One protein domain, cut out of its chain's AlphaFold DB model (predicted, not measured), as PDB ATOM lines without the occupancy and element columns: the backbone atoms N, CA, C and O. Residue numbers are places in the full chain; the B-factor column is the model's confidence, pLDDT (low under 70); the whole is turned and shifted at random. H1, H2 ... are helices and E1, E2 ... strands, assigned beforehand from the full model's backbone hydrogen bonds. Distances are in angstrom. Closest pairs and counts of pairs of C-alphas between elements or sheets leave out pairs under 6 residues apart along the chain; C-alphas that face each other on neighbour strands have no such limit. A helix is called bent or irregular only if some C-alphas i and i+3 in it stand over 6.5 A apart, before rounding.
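What this domain is: This is residues 4 to 110 of the 111 residues of an uncharacterized protein of Sulfolobus islandicus (strain Y.G.57.14 / Yellowstone #1) (UniProt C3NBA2). This is a long, open frame: the two long helices H1 and H4 make its long sides, running in opposite directions with a gap between them. At one end H3 bridges the gap, with the short H2 beside it and the loop of residues 60 to 74 beyond; at the other end E1 and E2 meet only at a point, with the short H5 after E2. The 107 printed residues hold five named helices and two named strands, in the order E1, H1, H2, H3, H4, E2, H5, and the class is mostly helix. The whole is loose, with a radius of gyration of the C-alphas of 18.5 A, and a rod in outline, spanning 60 by 26 by 23 A.

Where its parts are: Look first at the two strands. E1 is residues 4 to 6, beginning at C-alpha 4 at (151.206, 137.250, 14.252), and E2 is residues 101 to 104. Residues 105 to 108 are H5, which ends at C-alpha 108 at (152.730, 143.448, 8.983). Find C-alpha 75 at (170.184, 117.894, 45.977); from there H4, the longest helix, runs 32.4 A through residues 75 to 97. H1, residues 13 to 33, measures 31.0 A; it is irregular, with C-alphas 17 and 20 at 7.1 A, and has a kink of 30 degrees near residue 20. H2 is residues 40 to 44, and H3, residues 46 to 59, measures 20.0 A.

How they stand to each other: E1 and E2 meet only at a point, with no C-alphas that face each other within 6 A. The closest C-alphas of E1 and H5, those of Gln 4 and Val 105, are 6.1 A apart. Now go to H3, the hub, which touches three helices. With residues 47 to 48 alone it touches residues 23 to 28 of H1; the closest C-alphas are Gly 24 and Tyr 47, 6.2 A apart, at a steep tilt of 58 degrees, the same way. H3 touches H4 at residues 78 to 85 of H4 alone, closest at C-alphas Leu 49 and Val 78, 6.0 A apart, at a steep tilt of 47 degrees, opposite ways. H2 and H3 touch only at the corner, closest at C-alphas Asp 42 and Leu 48, 5.6 A apart. H2 also touches residues 77 to 81 of H4 alone, closest at C-alphas Tyr 43 and Val 78, 6.0 A apart. H1 and H2 are near each other, their closest C-alphas 8.2 A apart, while H1 and H4 are apart. In H2, H3 and H4 every O i to N i+4 pair is within hydrogen-bond range; in H1 13 of 17 are, and H5 is too short for such a pair.

The domain as a whole: The C-alphas of Ser 70 and Gln 110 are the two farthest apart, at 60.4 A. Residues 9 to 19 and 90 to 95 stand free. The printed part has no cut, and the link from H3 to H4, 15 residues, is long. The mean pLDDT of the printed part is 79.7; look for values under 70 at residues 4 to 14, 69 and 100 to 110.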
ATOM      1  N   GLN A   4     149.751 137.402  14.202       48.22
ATOM      2  CA  GLN A   4     151.206 137.250  14.252       48.22
ATOM      3  C   GLN A   4     151.748 137.974  15.480       48.22
ATOM      4  O   GLN A   4     151.647 139.190  15.608       48.22
ATOM      5  N   VAL A   5     152.374 137.216  16.380       51.62
ATOM      6  CA  VAL A   5     153.134 137.779  17.498       51.62
ATOM      7  C   VAL A   5     154.498 138.217  16.963       51.62
ATOM      8  O   VAL A   5     155.425 137.416  16.838       51.62
ATOM      9  N   LYS A   6     154.617 139.492  16.593       50.97
ATOM     10  CA  LYS A   6     155.878 140.098  16.152       50.97
ATOM     11  C   LYS A   6     156.468 140.856  17.343       50.97
ATOM     12  O   LYS A   6     155.903 141.851  17.786       50.97
ATOM     13  N   LEU A   7     157.600 140.396  17.887       54.72
ATOM     14  CA  LEU A   7     158.384 141.239  18.793       54.72
ATOM     15  C   LEU A   7     158.960 142.377  17.945       54.72
ATOM     16  O   LEU A   7     159.727 142.123  17.014       54.72
ATOM     17  N   GLY A   8     158.532 143.610  18.216       44.19
ATOM     18  CA  GLY A   8     158.902 144.787  17.434       44.19
ATOM     19  C   GLY A   8     160.409 144.880  17.157       44.19
ATOM     20  O   GLY A   8     161.230 144.607  18.030       44.19
ATOM     21  N   THR A   9     160.744 145.237  15.911       48.09
ATOM     22  CA  THR A   9     162.065 145.693  15.417       48.09
ATOM     23  C   THR A   9     163.308 144.839  15.717       48.09
ATOM     24  O   THR A   9     164.432 145.290  15.484       48.09
ATOM     25  N   MET A  10     163.178 143.584  16.145       54.72
ATOM     26  CA  MET A  10     164.348 142.735  16.388       54.72
ATOM     27  C   MET A  10     164.813 142.031  15.105       54.72
ATOM     28  O   MET A  10     164.360 140.936  14.788       54.72
ATOM     29  N   LYS A  11     165.808 142.611  14.411       58.12
ATOM     30  CA  LYS A  11     166.542 141.980  13.281       58.12
ATOM     31  C   LYS A  11     167.127 140.585  13.600       58.12
ATOM     32  O   LYS A  11     167.591 139.899  12.698       58.12
ATOM     33  N   LEU A  12     167.109 140.169  14.867       61.06
ATOM     34  CA  LEU A  12     167.700 138.941  15.406       61.06
ATOM     35  C   LEU A  12     166.677 138.039  16.117       61.06
ATOM     36  O   LEU A  12     167.059 137.248  16.973       61.06
ATOM     37  N   GLN A  13     165.389 138.117  15.773       65.12
ATOM     38  CA  GLN A  13     164.330 137.318  16.415       65.12
ATOM     39  C   GLN A  13     164.647 135.805  16.442       65.12
ATOM     40  O   GLN A  13     164.429 135.147  17.455       65.12
ATOM     41  N   ASN A  14     165.276 135.280  15.383       68.56
ATOM     42  CA  ASN A  14     165.721 133.883  15.316       68.56
ATOM     43  C   ASN A  14     166.855 133.560  16.305       68.56
ATOM     44  O   ASN A  14     166.902 132.450  16.824       68.56
ATOM     45  N   LEU A  15     167.748 134.514  16.609       70.69
ATOM     46  CA  LEU A  15     168.861 134.304  17.543       70.69
ATOM     47  C   LEU A  15     168.356 134.007  18.959       70.69
ATOM     48  O   LEU A  15     168.925 133.156  19.638       70.69
ATOM     49  N   PHE A  16     167.262 134.646  19.382       70.06
ATOM     50  CA  PHE A  16     166.665 134.399  20.697       70.06
ATOM     51  C   PHE A  16     166.187 132.951  20.861       70.06
ATOM     52  O   PHE A  16     166.324 132.390  21.946       70.06
ATOM     53  N   GLY A  17     165.721 132.315  19.781       72.19
ATOM     54  CA  GLY A  17     165.362 130.892  19.778       72.19
ATOM     55  C   GLY A  17     166.559 129.951  19.951       72.19
ATOM     56  O   GLY A  17     166.394 128.842  20.455       72.19
ATOM     57  N   TYR A  18     167.771 130.390  19.597       82.06
ATOM     58  CA  TYR A  18     168.995 129.597  19.746       82.06
ATOM     59  C   TYR A  18     169.673 129.757  21.113       82.06
ATOM     60  O   TYR A  18     170.547 128.956  21.435       82.06
ATOM     61  N   ILE A  19     169.278 130.737  21.937       81.69
ATOM     62  CA  ILE A  19     169.893 130.976  23.256       81.69
ATOM     63  C   ILE A  19     169.880 129.714  24.139       81.69
ATOM     64  O   ILE A  19     170.950 129.358  24.637       81.69
ATOM     65  N   PRO A  20     168.756 128.981  24.304       79.81
ATOM     66  CA  PRO A  20     168.750 127.761  25.112       79.81
ATOM     67  C   PRO A  20     169.712 126.692  24.581       79.81
ATOM     68  O   PRO A  20     170.365 126.005  25.359       79.81
ATOM     69  N   LEU A  21     169.834 126.580  23.255       83.69
ATOM     70  CA  LEU A  21     170.680 125.586  22.597       83.69
ATOM     71  C   LEU A  21     172.169 125.925  22.748       83.69
ATOM     72  O   LEU A  21     172.969 125.043  23.055       83.69
ATOM     73  N   ILE A  22     172.534 127.203  22.607       85.62
ATOM     74  CA  ILE A  22     173.905 127.692  22.819       85.62
ATOM     75  C   ILE A  22     174.308 127.523  24.286       85.62
ATOM     76  O   ILE A  22     175.372 126.974  24.566       85.62
ATOM     77  N   LEU A  23     173.461 127.960  25.224       81.62
ATOM     78  CA  LEU A  23     173.727 127.798  26.655       81.62
ATOM     79  C   LEU A  23     173.842 126.319  27.023       81.62
ATOM     80  O   LEU A  23     174.765 125.945  27.743       81.62
ATOM     81  N   GLY A  24     172.959 125.481  26.480       82.75
ATOM     82  CA  GLY A  24     173.005 124.047  26.707       82.75
ATOM     83  C   GLY A  24     174.314 123.425  26.235       82.75
ATOM     84  O   GLY A  24     174.991 122.751  27.007       82.75
ATOM     85  N   PHE A  25     174.723 123.731  25.003       86.44
ATOM     86  CA  PHE A  25     175.997 123.267  24.460       86.44
ATOM     87  C   PHE A  25     177.191 123.726  25.306       86.44
ATOM     88  O   PHE A  25     178.054 122.910  25.628       86.44
ATOM     89  N   LEU A  26     177.239 125.005  25.697       87.88
ATOM     90  CA  LEU A  26     178.346 125.559  26.480       87.88
ATOM     91  C   LEU A  26     178.447 124.912  27.863       87.88
ATOM     92  O   LEU A  26     179.516 124.428  28.233       87.88
ATOM     93  N   PHE A  27     177.348 124.874  28.617       85.88
ATOM     94  CA  PHE A  27     177.359 124.332  29.975       85.88
ATOM     95  C   PHE A  27     177.562 122.819  29.996       85.88
ATOM     96  O   PHE A  27     178.340 122.333  30.812       85.88
ATOM     97  N   TYR A  28     176.940 122.079  29.075       84.31
ATOM     98  CA  TYR A  28     177.167 120.640  28.959       84.31
ATOM     99  C   TYR A  28     178.619 120.317  28.583       84.31
ATOM    100  O   TYR A  28     179.230 119.416  29.159       84.31
ATOM    101  N   SER A  29     179.194 121.076  27.643       84.44
ATOM    102  CA  SER A  29     180.591 120.892  27.240       84.44
ATOM    103  C   SER A  29     181.548 121.223  28.381       84.44
ATOM    104  O   SER A  29     182.499 120.481  28.608       84.44
ATOM    105  N   LEU A  30     181.283 122.292  29.140       84.06
ATOM    106  CA  LEU A  30     182.053 122.624  30.339       84.06
ATOM    107  C   LEU A  30     181.974 121.506  31.383       84.06
ATOM    108  O   LEU A  30     183.014 121.076  31.875       84.06
ATOM    109  N   TYR A  31     180.773 121.003  31.670       81.38
ATOM    110  CA  TYR A  31     180.539 119.916  32.627       81.38
ATOM    111  C   TYR A  31     181.233 118.600  32.224       81.38
ATOM    112  O   TYR A  31     181.722 117.859  33.075       81.38
ATOM    113  N   THR A  32     181.311 118.316  30.920       82.50
ATOM    114  CA  THR A  32     181.850 117.051  30.388       82.50
ATOM    115  C   THR A  32     183.361 117.088  30.153       82.50
ATOM    116  O   THR A  32     184.064 116.124  30.461       82.50
ATOM    117  N   PHE A  33     183.872 118.177  29.574       81.31
ATOM    118  CA  PHE A  33     185.233 118.234  29.028       81.31
ATOM    119  C   PHE A  33     186.205 119.078  29.861       81.31
ATOM    120  O   PHE A  33     187.408 119.024  29.607       81.31
ATOM    121  N   SER A  34     185.732 119.855  30.843       79.62
ATOM    122  CA  SER A  34     186.622 120.666  31.681       79.62
ATOM    123  C   SER A  34     187.278 119.832  32.781       79.62
ATOM    124  O   SER A  34     186.600 119.260  33.632       79.62
ATOM    125  N   THR A  35     188.611 119.824  32.805       73.38
ATOM    126  CA  THR A  35     189.418 119.193  33.863       73.38
ATOM    127  C   THR A  35     189.430 120.000  35.162       73.38
ATOM    128  O   THR A  35     189.496 119.425  36.241       73.38
ATOM    129  N   ASN A  36     189.309 121.329  35.076       76.44
ATOM    130  CA  ASN A  36     189.203 122.238  36.222       76.44
ATOM    131  C   ASN A  36     187.804 122.854  36.254       76.44
ATOM    132  O   ASN A  36     187.626 124.055  36.043       76.44
ATOM    133  N   TYR A  37     186.790 122.010  36.437       79.31
ATOM    134  CA  TYR A  37     185.405 122.456  36.449       79.31
ATOM    135  C   TYR A  37     185.055 123.146  37.784       79.31
ATOM    136  O   TYR A  37     185.152 122.518  38.841       79.31
ATOM    137  N   PRO A  38     184.648 124.430  37.777       82.44
ATOM    138  CA  PRO A  38     184.257 125.113  38.999       82.44
ATOM    139  C   PRO A  38     182.858 124.659  39.434       82.44
ATOM    140  O   PRO A  38     181.859 125.022  38.817       82.44
ATOM    141  N   GLN A  39     182.799 123.926  40.550       82.62
ATOM    142  CA  GLN A  39     181.584 123.298  41.102       82.62
ATOM    143  C   GLN A  39     180.402 124.268  41.282       82.62
ATOM    144  O   GLN A  39     179.241 123.882  41.224       82.62
ATOM    145  N   ILE A  40     180.684 125.559  41.486       83.75
ATOM    146  CA  ILE A  40     179.660 126.601  41.625       83.75
ATOM    147  C   ILE A  40     178.742 126.700  40.391       83.75
ATOM    148  O   ILE A  40     177.586 127.110  40.514       83.75
ATOM    149  N   LEU A  41     179.223 126.317  39.204       85.25
ATOM    150  CA  LEU A  41     178.445 126.399  37.966       85.25
ATOM    151  C   LEU A  41     177.267 125.420  37.931       85.25
ATOM    152  O   LEU A  41     176.241 125.770  37.344       85.25
ATOM    153  N   ASP A  42     177.357 124.277  38.618       84.06
ATOM    154  CA  ASP A  42     176.254 123.306  38.733       84.06
ATOM    155  C   ASP A  42     175.046 123.878  39.466       84.06
ATOM    156  O   ASP A  42     173.909 123.477  39.235       84.06
ATOM    157  N   TYR A  43     175.308 124.837  40.350       86.31
ATOM    158  CA  TYR A  43     174.309 125.470  41.193       86.31
ATOM    159  C   TYR A  43     173.765 126.758  40.571       86.31
ATOM    160  O   TYR A  43     172.608 127.111  40.781       86.31
ATOM    161  N   ILE A  44     174.577 127.475  39.791       87.31
ATOM    162  CA  ILE A  44     174.173 128.755  39.197       87.31
ATOM    163  C   ILE A  44     173.476 128.564  37.850       87.31
ATOM    164  O   ILE A  44     172.572 129.335  37.533       87.31
ATOM    165  N   SER A  45     173.873 127.580  37.042       88.06
ATOM    166  CA  SER A  45     173.338 127.437  35.687       88.06
ATOM    167  C   SER A  45     171.940 126.800  35.689       88.06
ATOM    168  O   SER A  45     171.821 125.618  36.017       88.06
ATOM    169  N   PRO A  46     170.882 127.505  35.237       88.25
ATOM    170  CA  PRO A  46     169.534 126.934  35.173       88.25
ATOM    171  C   PRO A  46     169.453 125.713  34.250       88.25
ATOM    172  O   PRO A  46     168.649 124.817  34.481       88.25
ATOM    173  N   TYR A  47     170.311 125.647  33.229       87.56
ATOM    174  CA  TYR A  47     170.386 124.494  32.338       87.56
ATOM    175  C   TYR A  47     170.943 123.251  33.046       87.56
ATOM    176  O   TYR A  47     170.364 122.170  32.940       87.56
ATOM    177  N   LEU A  48     172.039 123.400  33.798       88.75
ATOM    178  CA  LEU A  48     172.638 122.279  34.528       88.75
ATOM    179  C   LEU A  48     171.736 121.802  35.655       88.75
ATOM    180  O   LEU A  48     171.554 120.601  35.801       88.75
ATOM    181  N   LEU A  49     171.095 122.720  36.378       91.12
ATOM    182  CA  LEU A  49     170.118 122.374  37.408       91.12
ATOM    183  C   LEU A  49     169.021 121.437  36.872       91.12
ATOM    184  O   LEU A  49     168.700 120.437  37.512       91.12
ATOM    185  N   ILE A  50     168.504 121.704  35.666       90.00
ATOM    186  CA  ILE A  50     167.531 120.825  35.000       90.00
ATOM    187  C   ILE A  50     168.147 119.454  34.699       90.00
ATOM    188  O   ILE A  50     167.535 118.437  35.014       90.00
ATOM    189  N   ILE A  51     169.353 119.400  34.124       89.19
ATOM    190  CA  ILE A  51     170.034 118.127  33.826       89.19
ATOM    191  C   ILE A  51     170.266 117.305  35.096       89.19
ATOM    192  O   ILE A  51     170.004 116.104  35.092       89.19
ATOM    193  N   LEU A  52     170.728 117.931  36.177       90.56
ATOM    194  CA  LEU A  52     171.007 117.266  37.450       90.56
ATOM    195  C   LEU A  52     169.716 116.702  38.062       90.56
ATOM    196  O   LEU A  52     169.689 115.553  38.505       90.56
ATOM    197  N   LEU A  53     168.619 117.461  38.023       92.69
ATOM    198  CA  LEU A  53     167.313 116.974  38.473       92.69
ATOM    199  C   LEU A  53     166.785 115.828  37.604       92.69
ATOM    200  O   LEU A  53     166.248 114.860  38.138       92.69
ATOM    201  N   LEU A  54     166.962 115.902  36.281       92.44
ATOM    202  CA  LEU A  54     166.584 114.821  35.369       92.44
ATOM    203  C   LEU A  54     167.433 113.567  35.594       92.44
ATOM    204  O   LEU A  54     166.891 112.464  35.600       92.44
ATOM    205  N   TYR A  55     168.736 113.723  35.834       90.62
ATOM    206  CA  TYR A  55     169.617 112.619  36.204       90.62
ATOM    207  C   TYR A  55     169.139 111.954  37.493       90.62
ATOM    208  O   TYR A  55     169.012 110.731  37.530       90.62
ATOM    209  N   TYR A  56     168.842 112.743  38.529       92.88
ATOM    210  CA  TYR A  56     168.326 112.222  39.793       92.88
ATOM    211  C   TYR A  56     166.991 111.493  39.592       92.88
ATOM    212  O   TYR A  56     166.823 110.373  40.066       92.88
ATOM    213  N   GLY A  57     166.069 112.084  38.828       92.69
ATOM    214  CA  GLY A  57     164.771 111.483  38.527       92.69
ATOM    215  C   GLY A  57     164.863 110.188  37.712       92.69
ATOM    216  O   GLY A  57     164.066 109.280  37.927       92.69
ATOM    217  N   TYR A  58     165.833 110.084  36.800       93.38
ATOM    218  CA  TYR A  58     166.023 108.903  35.956       93.38
ATOM    219  C   TYR A  58     166.819 107.788  36.650       93.38
ATOM    220  O   TYR A  58     166.458 106.618  36.554       93.38
ATOM    221  N   SER A  59     167.914 108.134  37.331       91.31
ATOM    222  CA  SER A  59     168.843 107.159  37.919       91.31
ATOM    223  C   SER A  59     168.530 106.801  39.373       91.31
ATOM    224  O   SER A  59     168.982 105.764  39.853       91.31
ATOM    225  N   GLY A  60     167.818 107.668  40.104       89.50
ATOM    226  CA  GLY A  60     167.658 107.591  41.560       89.50
ATOM    227  C   GLY A  60     168.926 107.933  42.358       89.50
ATOM    228  O   GLY A  60     168.869 108.024  43.585       89.50
ATOM    229  N   GLY A  61     170.066 108.131  41.687       88.56
ATOM    230  CA  GLY A  61     171.349 108.480  42.291       88.56
ATOM    231  C   GLY A  61     171.571 109.988  42.344       88.56
ATOM    232  O   GLY A  61     171.111 110.730  41.475       88.56
ATOM    233  N   ILE A  62     172.296 110.455  43.363       89.44
ATOM    234  CA  ILE A  62     172.688 111.867  43.454       89.44
ATOM    235  C   ILE A  62     173.708 112.149  42.341       89.44
ATOM    236  O   ILE A  62     174.706 111.430  42.256       89.44
ATOM    237  N   PRO A  63     173.475 113.158  41.480       86.50
ATOM    238  CA  PRO A  63     174.369 113.421  40.366       86.50
ATOM    239  C   PRO A  63     175.756 113.878  40.838       86.50
ATOM    240  O   PRO A  63     175.871 114.559  41.868       86.50
ATOM    241  N   PRO A  64     176.813 113.536  40.085       86.69
ATOM    242  CA  PRO A  64     178.147 114.031  40.366       86.69
ATOM    243  C   PRO A  64     178.282 115.510  39.968       86.69
ATOM    244  O   PRO A  64     177.525 116.025  39.148       86.69
ATOM    245  N   VAL A  65     179.256 116.194  40.565       81.81
ATOM    246  CA  VAL A  65     179.605 117.604  40.300       81.81
ATOM    247  C   VAL A  65     180.259 117.772  38.920       81.81
ATOM    248  O   VAL A  65     180.086 118.772  38.238       81.81
ATOM    249  N   ASN A  66     181.010 116.778  38.458       77.62
ATOM    250  CA  ASN A  66     181.360 116.638  37.047       77.62
ATOM    251  C   ASN A  66     181.513 115.146  36.724       77.62
ATOM    252  O   ASN A  66     181.561 114.310  37.622       77.62
ATOM    253  N   ILE A  67     181.634 114.788  35.447       74.94
ATOM    254  CA  ILE A  67     181.740 113.372  35.038       74.94
ATOM    255  C   ILE A  67     183.056 112.714  35.505       74.94
ATOM    256  O   ILE A  67     183.149 111.492  35.585       74.94
ATOM    257  N   GLN A  68     184.080 113.509  35.809       73.88
ATOM    258  CA  GLN A  68     185.428 113.043  36.151       73.88
ATOM    259  C   GLN A  68     185.667 112.919  37.665       73.88
ATOM    260  O   GLN A  68     186.668 112.331  38.073       73.88
ATOM    261  N   ASN A  69     184.788 113.475  38.494       69.75
ATOM    262  CA  ASN A  69     184.973 113.652  39.924       69.75
ATOM    263  C   ASN A  69     183.941 112.815  40.689       69.75
ATOM    264  O   ASN A  69     182.799 112.659  40.259       69.75
ATOM    265  N   SER A  70     184.348 112.272  41.834       76.12
ATOM    266  CA  SER A  70     183.490 111.446  42.692       76.12
ATOM    267  C   SER A  70     182.554 112.264  43.582       76.12
ATOM    268  O   SER A  70     181.652 111.702  44.202       76.12
ATOM    269  N   ASP A  71     182.781 113.575  43.676       84.62
ATOM    270  CA  ASP A  71     181.958 114.467  44.485       84.62
ATOM    271  C   ASP A  71     180.543 114.576  43.915       84.62
ATOM    272  O   ASP A  71     180.345 114.702  42.706       84.62
ATOM    273  N   THR A  72     179.552 114.586  44.802       88.75
ATOM    274  CA  THR A  72     178.135 114.711  44.449       88.75
ATOM    275  C   THR A  72     177.587 116.082  44.805       88.75
ATOM    276  O   THR A  72     177.959 116.660  45.830       88.75
ATOM    277  N   VAL A  73     176.647 116.583  44.006       89.75
ATOM    278  CA  VAL A  73     175.972 117.848  44.319       89.75
ATOM    279  C   VAL A  73     175.002 117.699  45.497       89.75
ATOM    280  O   VAL A  73     174.431 116.638  45.744       89.75
ATOM    281  N   SER A  74     174.750 118.794  46.214       92.56
ATOM    282  CA  SER A  74     173.693 118.846  47.223       92.56
ATOM    283  C   SER A  74     172.324 118.985  46.553       92.56
ATOM    284  O   SER A  74     171.983 120.051  46.034       92.56
ATOM    285  N   LEU A  75     171.514 117.921  46.597       90.56
ATOM    286  CA  LEU A  75     170.184 117.894  45.977       90.56
ATOM    287  C   LEU A  75     169.263 119.001  46.514       90.56
ATOM    288  O   LEU A  75     168.569 119.650  45.736       90.56
ATOM    289  N   SER A  76     169.281 119.263  47.825       92.44
ATOM    290  CA  SER A  76     168.481 120.337  48.431       92.44
ATOM    291  C   SER A  76     168.834 121.708  47.856       92.44
ATOM    292  O   SER A  76     167.943 122.515  47.593       92.44
ATOM    293  N   THR A  77     170.122 121.956  47.614       92.81
ATOM    294  CA  THR A  77     170.602 123.206  47.018       92.81
ATOM    295  C   THR A  77     170.204 123.300  45.547       92.81
ATOM    296  O   THR A  77     169.725 124.348  45.118       92.81
ATOM    297  N   VAL A  78     170.323 122.203  44.789       92.88
ATOM    298  CA  VAL A  78     169.883 122.131  43.384       92.88
ATOM    299  C   VAL A  78     168.383 122.426  43.265       92.88
ATOM    300  O   VAL A  78     167.980 123.256  42.448       92.88
ATOM    301  N   VAL A  79     167.549 121.812  44.109       93.31
ATOM    302  CA  VAL A  79     166.096 122.057  44.132       93.31
ATOM    303  C   VAL A  79     165.793 123.515  44.481       93.31
ATOM    304  O   VAL A  79     165.026 124.168  43.774       93.31
ATOM    305  N   LEU A  80     166.417 124.051  45.532       95.19
ATOM    306  CA  LEU A  80     166.184 125.427  45.971       95.19
ATOM    307  C   LEU A  80     166.560 126.443  44.884       95.19
ATOM    308  O   LEU A  80     165.782 127.350  44.595       95.19
ATOM    309  N   LEU A  81     167.711 126.274  44.233       94.25
ATOM    310  CA  LEU A  81     168.154 127.175  43.168       94.25
ATOM    311  C   LEU A  81     167.312 127.037  41.895       94.25
ATOM    312  O   LEU A  81     167.061 128.035  41.221       94.25
ATOM    313  N   SER A  82     166.790 125.843  41.609       92.44
ATOM    314  CA  SER A  82     165.840 125.634  40.506       92.44
ATOM    315  C   SER A  82     164.539 126.411  40.724       92.44
ATOM    316  O   SER A  82     164.007 127.022  39.793       92.44
ATOM    317  N   LEU A  83     164.046 126.451  41.965       94.31
ATOM    318  CA  LEU A  83     162.883 127.263  42.334       94.31
ATOM    319  C   LEU A  83     163.180 128.762  42.200       94.31
ATOM    320  O   LEU A  83     162.363 129.494  41.641       94.31
ATOM    321  N   VAL A  84     164.359 129.214  42.642       95.06
ATOM    322  CA  VAL A  84     164.795 130.614  42.481       95.06
ATOM    323  C   VAL A  84     164.825 131.012  41.003       95.06
ATOM    324  O   VAL A  84     164.270 132.051  40.639       95.06
ATOM    325  N   TRP A  85     165.397 130.175  40.134       93.50
ATOM    326  CA  TRP A  85     165.417 130.434  38.693       93.50
ATOM    327  C   TRP A  85     164.031 130.415  38.060       93.50
ATOM    328  O   TRP A  85     163.756 131.232  37.185       93.50
ATOM    329  N   THR A  86     163.134 129.546  38.525       92.56
ATOM    330  CA  THR A  86     161.744 129.515  38.048       92.56
ATOM    331  C   THR A  86     161.034 130.831  38.362       92.56
ATOM    332  O   THR A  86     160.391 131.412  37.487       92.56
ATOM    333  N   ILE A  87     161.199 131.358  39.580       95.06
ATOM    334  CA  ILE A  87     160.662 132.673  39.961       95.06
ATOM    335  C   ILE A  87     161.276 133.769  39.080       95.06
ATOM    336  O   ILE A  87     160.543 134.597  38.537       95.06
ATOM    337  N   ALA A  88     162.598 133.752  38.887       92.88
ATOM    338  CA  ALA A  88     163.294 134.731  38.055       92.88
ATOM    339  C   ALA A  88     162.786 134.728  36.602       92.88
ATOM    340  O   ALA A  88     162.452 135.790  36.075       92.88
ATOM    341  N   PHE A  89     162.658 133.555  35.974       90.31
ATOM    342  CA  PHE A  89     162.131 133.442  34.612       90.31
ATOM    343  C   PHE A  89     160.672 133.874  34.519       90.31
ATOM    344  O   PHE A  89     160.333 134.624  33.613       90.31
ATOM    345  N   THR A  90     159.841 133.531  35.503       91.75
ATOM    346  CA  THR A  90     158.441 133.980  35.526       91.75
ATOM    347  C   THR A  90     158.347 135.512  35.557       91.75
ATOM    348  O   THR A  90     157.525 136.107  34.860       91.75
ATOM    349  N   VAL A  91     159.205 136.183  36.336       93.62
ATOM    350  CA  VAL A  91     159.263 137.655  36.374       93.62
ATOM    351  C   VAL A  91     159.738 138.226  35.036       93.62
ATOM    352  O   VAL A  91     159.140 139.183  34.537       93.62
ATOM    353  N   ILE A  92     160.775 137.637  34.432       88.94
ATOM    354  CA  ILE A  92     161.278 138.043  33.111       88.94
ATOM    355  C   ILE A  92     160.176 137.901  32.055       88.94
ATOM    356  O   ILE A  92     159.937 138.843  31.297       88.94
ATOM    357  N   ASP A  93     159.453 136.785  32.052       86.31
ATOM    358  CA  ASP A  93     158.352 136.529  31.127       86.31
ATOM    359  C   ASP A  93     157.228 137.550  31.308       86.31
ATOM    360  O   ASP A  93     156.782 138.149  30.330       86.31
ATOM    361  N   MET A  94     156.826 137.853  32.547       88.62
ATOM    362  CA  MET A  94     155.846 138.915  32.815       88.62
ATOM    363  C   MET A  94     156.297 140.278  32.267       88.62
ATOM    364  O   MET A  94     155.476 141.041  31.751       88.62
ATOM    365  N   MET A  95     157.588 140.605  32.362       85.69
ATOM    366  CA  MET A  95     158.134 141.851  31.815       85.69
ATOM    367  C   MET A  95     158.171 141.853  30.283       85.69
ATOM    368  O   MET A  95     157.904 142.892  29.674       85.69
ATOM    369  N   LEU A  96     158.502 140.719  29.660       79.19
ATOM    370  CA  LEU A  96     158.558 140.575  28.206       79.19
ATOM    371  C   LEU A  96     157.163 140.592  27.583       79.19
ATOM    372  O   LEU A  96     156.952 141.314  26.611       79.19
ATOM    373  N   LEU A  97     156.198 139.885  28.175       80.62
ATOM    374  CA  LEU A  97     154.808 139.853  27.712       80.62
ATOM    375  C   LEU A  97     154.187 141.254  27.676       80.62
ATOM    376  O   LEU A  97     153.486 141.586  26.725       80.62
ATOM    377  N   ARG A  98     154.511 142.121  28.646       78.81
ATOM    378  CA  ARG A  98     154.077 143.534  28.646       78.81
ATOM    379  C   ARG A  98     154.600 144.345  27.456       78.81
ATOM    380  O   ARG A  98     154.045 145.396  27.160       78.81
ATOM    381  N   LYS A  99     155.681 143.901  26.810       71.81
ATOM    382  CA  LYS A  99     156.309 144.578  25.665       71.81
ATOM    383  C   LYS A  99     155.875 144.007  24.315       71.81
ATOM    384  O   LYS A  99     156.290 144.535  23.285       71.81
ATOM    385  N   ILE A 100     155.071 142.943  24.296       69.12
ATOM    386  CA  ILE A 100     154.549 142.376  23.056       69.12
ATOM    387  C   ILE A 100     153.437 143.289  22.539       69.12
ATOM    388  O   ILE A 100     152.435 143.514  23.211       69.12
ATOM    389  N   GLN A 101     153.626 143.817  21.332       61.88
ATOM    390  CA  GLN A 101     152.593 144.537  20.598       61.88
ATOM    391  C   GLN A 101     151.904 143.557  19.646       61.88
ATOM    392  O   GLN A 101     152.569 142.847  18.890       61.88
ATOM    393  N   PHE A 102     150.576 143.501  19.695       57.44
ATOM    394  CA  PHE A 102     149.781 142.758  18.723       57.44
ATOM    395  C   PHE A 102     149.607 143.649  17.494       57.44
ATOM    396  O   PHE A 102     148.998 144.709  17.598       57.44
ATOM    397  N   VAL A 103     150.184 143.249  16.361       59.34
ATOM    398  CA  VAL A 103     150.039 143.952  15.078       59.34
ATOM    399  C   VAL A 103     149.203 143.070  14.160       59.34
ATOM    400  O   VAL A 103     149.449 141.861  14.080       59.34
ATOM    401  N   ASP A 104     148.210 143.655  13.493       53.81
ATOM    402  CA  ASP A 104     147.365 142.916  12.558       53.81
ATOM    403  C   ASP A 104     148.184 142.445  11.347       53.81
ATOM    404  O   ASP A 104     149.082 143.134  10.852       53.81
ATOM    405  N   VAL A 105     147.894 141.236  10.858       56.47
ATOM    406  CA  VAL A 105     148.694 140.580   9.802       56.47
ATOM    407  C   VAL A 105     148.710 141.385   8.496       56.47
ATOM    408  O   VAL A 105     149.672 141.301   7.732       56.47
ATOM    409  N   GLU A 106     147.679 142.192   8.250       53.56
ATOM    410  CA  GLU A 106     147.582 143.058   7.072       53.56
ATOM    411  C   GLU A 106     148.555 144.248   7.136       53.56
ATOM    412  O   GLU A 106     149.193 144.550   6.126       53.56
ATOM    413  N   GLU A 107     148.779 144.840   8.315       54.56
ATOM    414  CA  GLU A 107     149.792 145.891   8.519       54.56
ATOM    415  C   GLU A 107     151.217 145.321   8.475       54.56
ATOM    416  O   GLU A 107     152.127 145.932   7.915       54.56
ATOM    417  N   ALA A 108     151.423 144.105   8.993       52.88
ATOM    418  CA  ALA A 108     152.730 143.448   8.983       52.88
ATOM    419  C   ALA A 108     153.238 143.083   7.573       52.88
ATOM    420  O   ALA A 108     154.433 142.817   7.430       52.88
ATOM    421  N   ARG A 109     152.347 143.037   6.570       50.72
ATOM    422  CA  ARG A 109     152.654 142.724   5.162       50.72
ATOM    423  C   ARG A 109     152.986 143.970   4.326       50.72
ATOM    424  O   ARG A 109     153.508 143.821   3.224       50.72
ATOM    425  N   GLN A 110     152.666 145.167   4.823       51.81
ATOM    426  CA  GLN A 110     152.930 146.446   4.147       51.81
ATOM    427  C   GLN A 110     154.255 147.113   4.575       51.81
ATOM    428  O   GLN A 110     154.645 148.109   3.967       51.81
TER     429      GLN A 110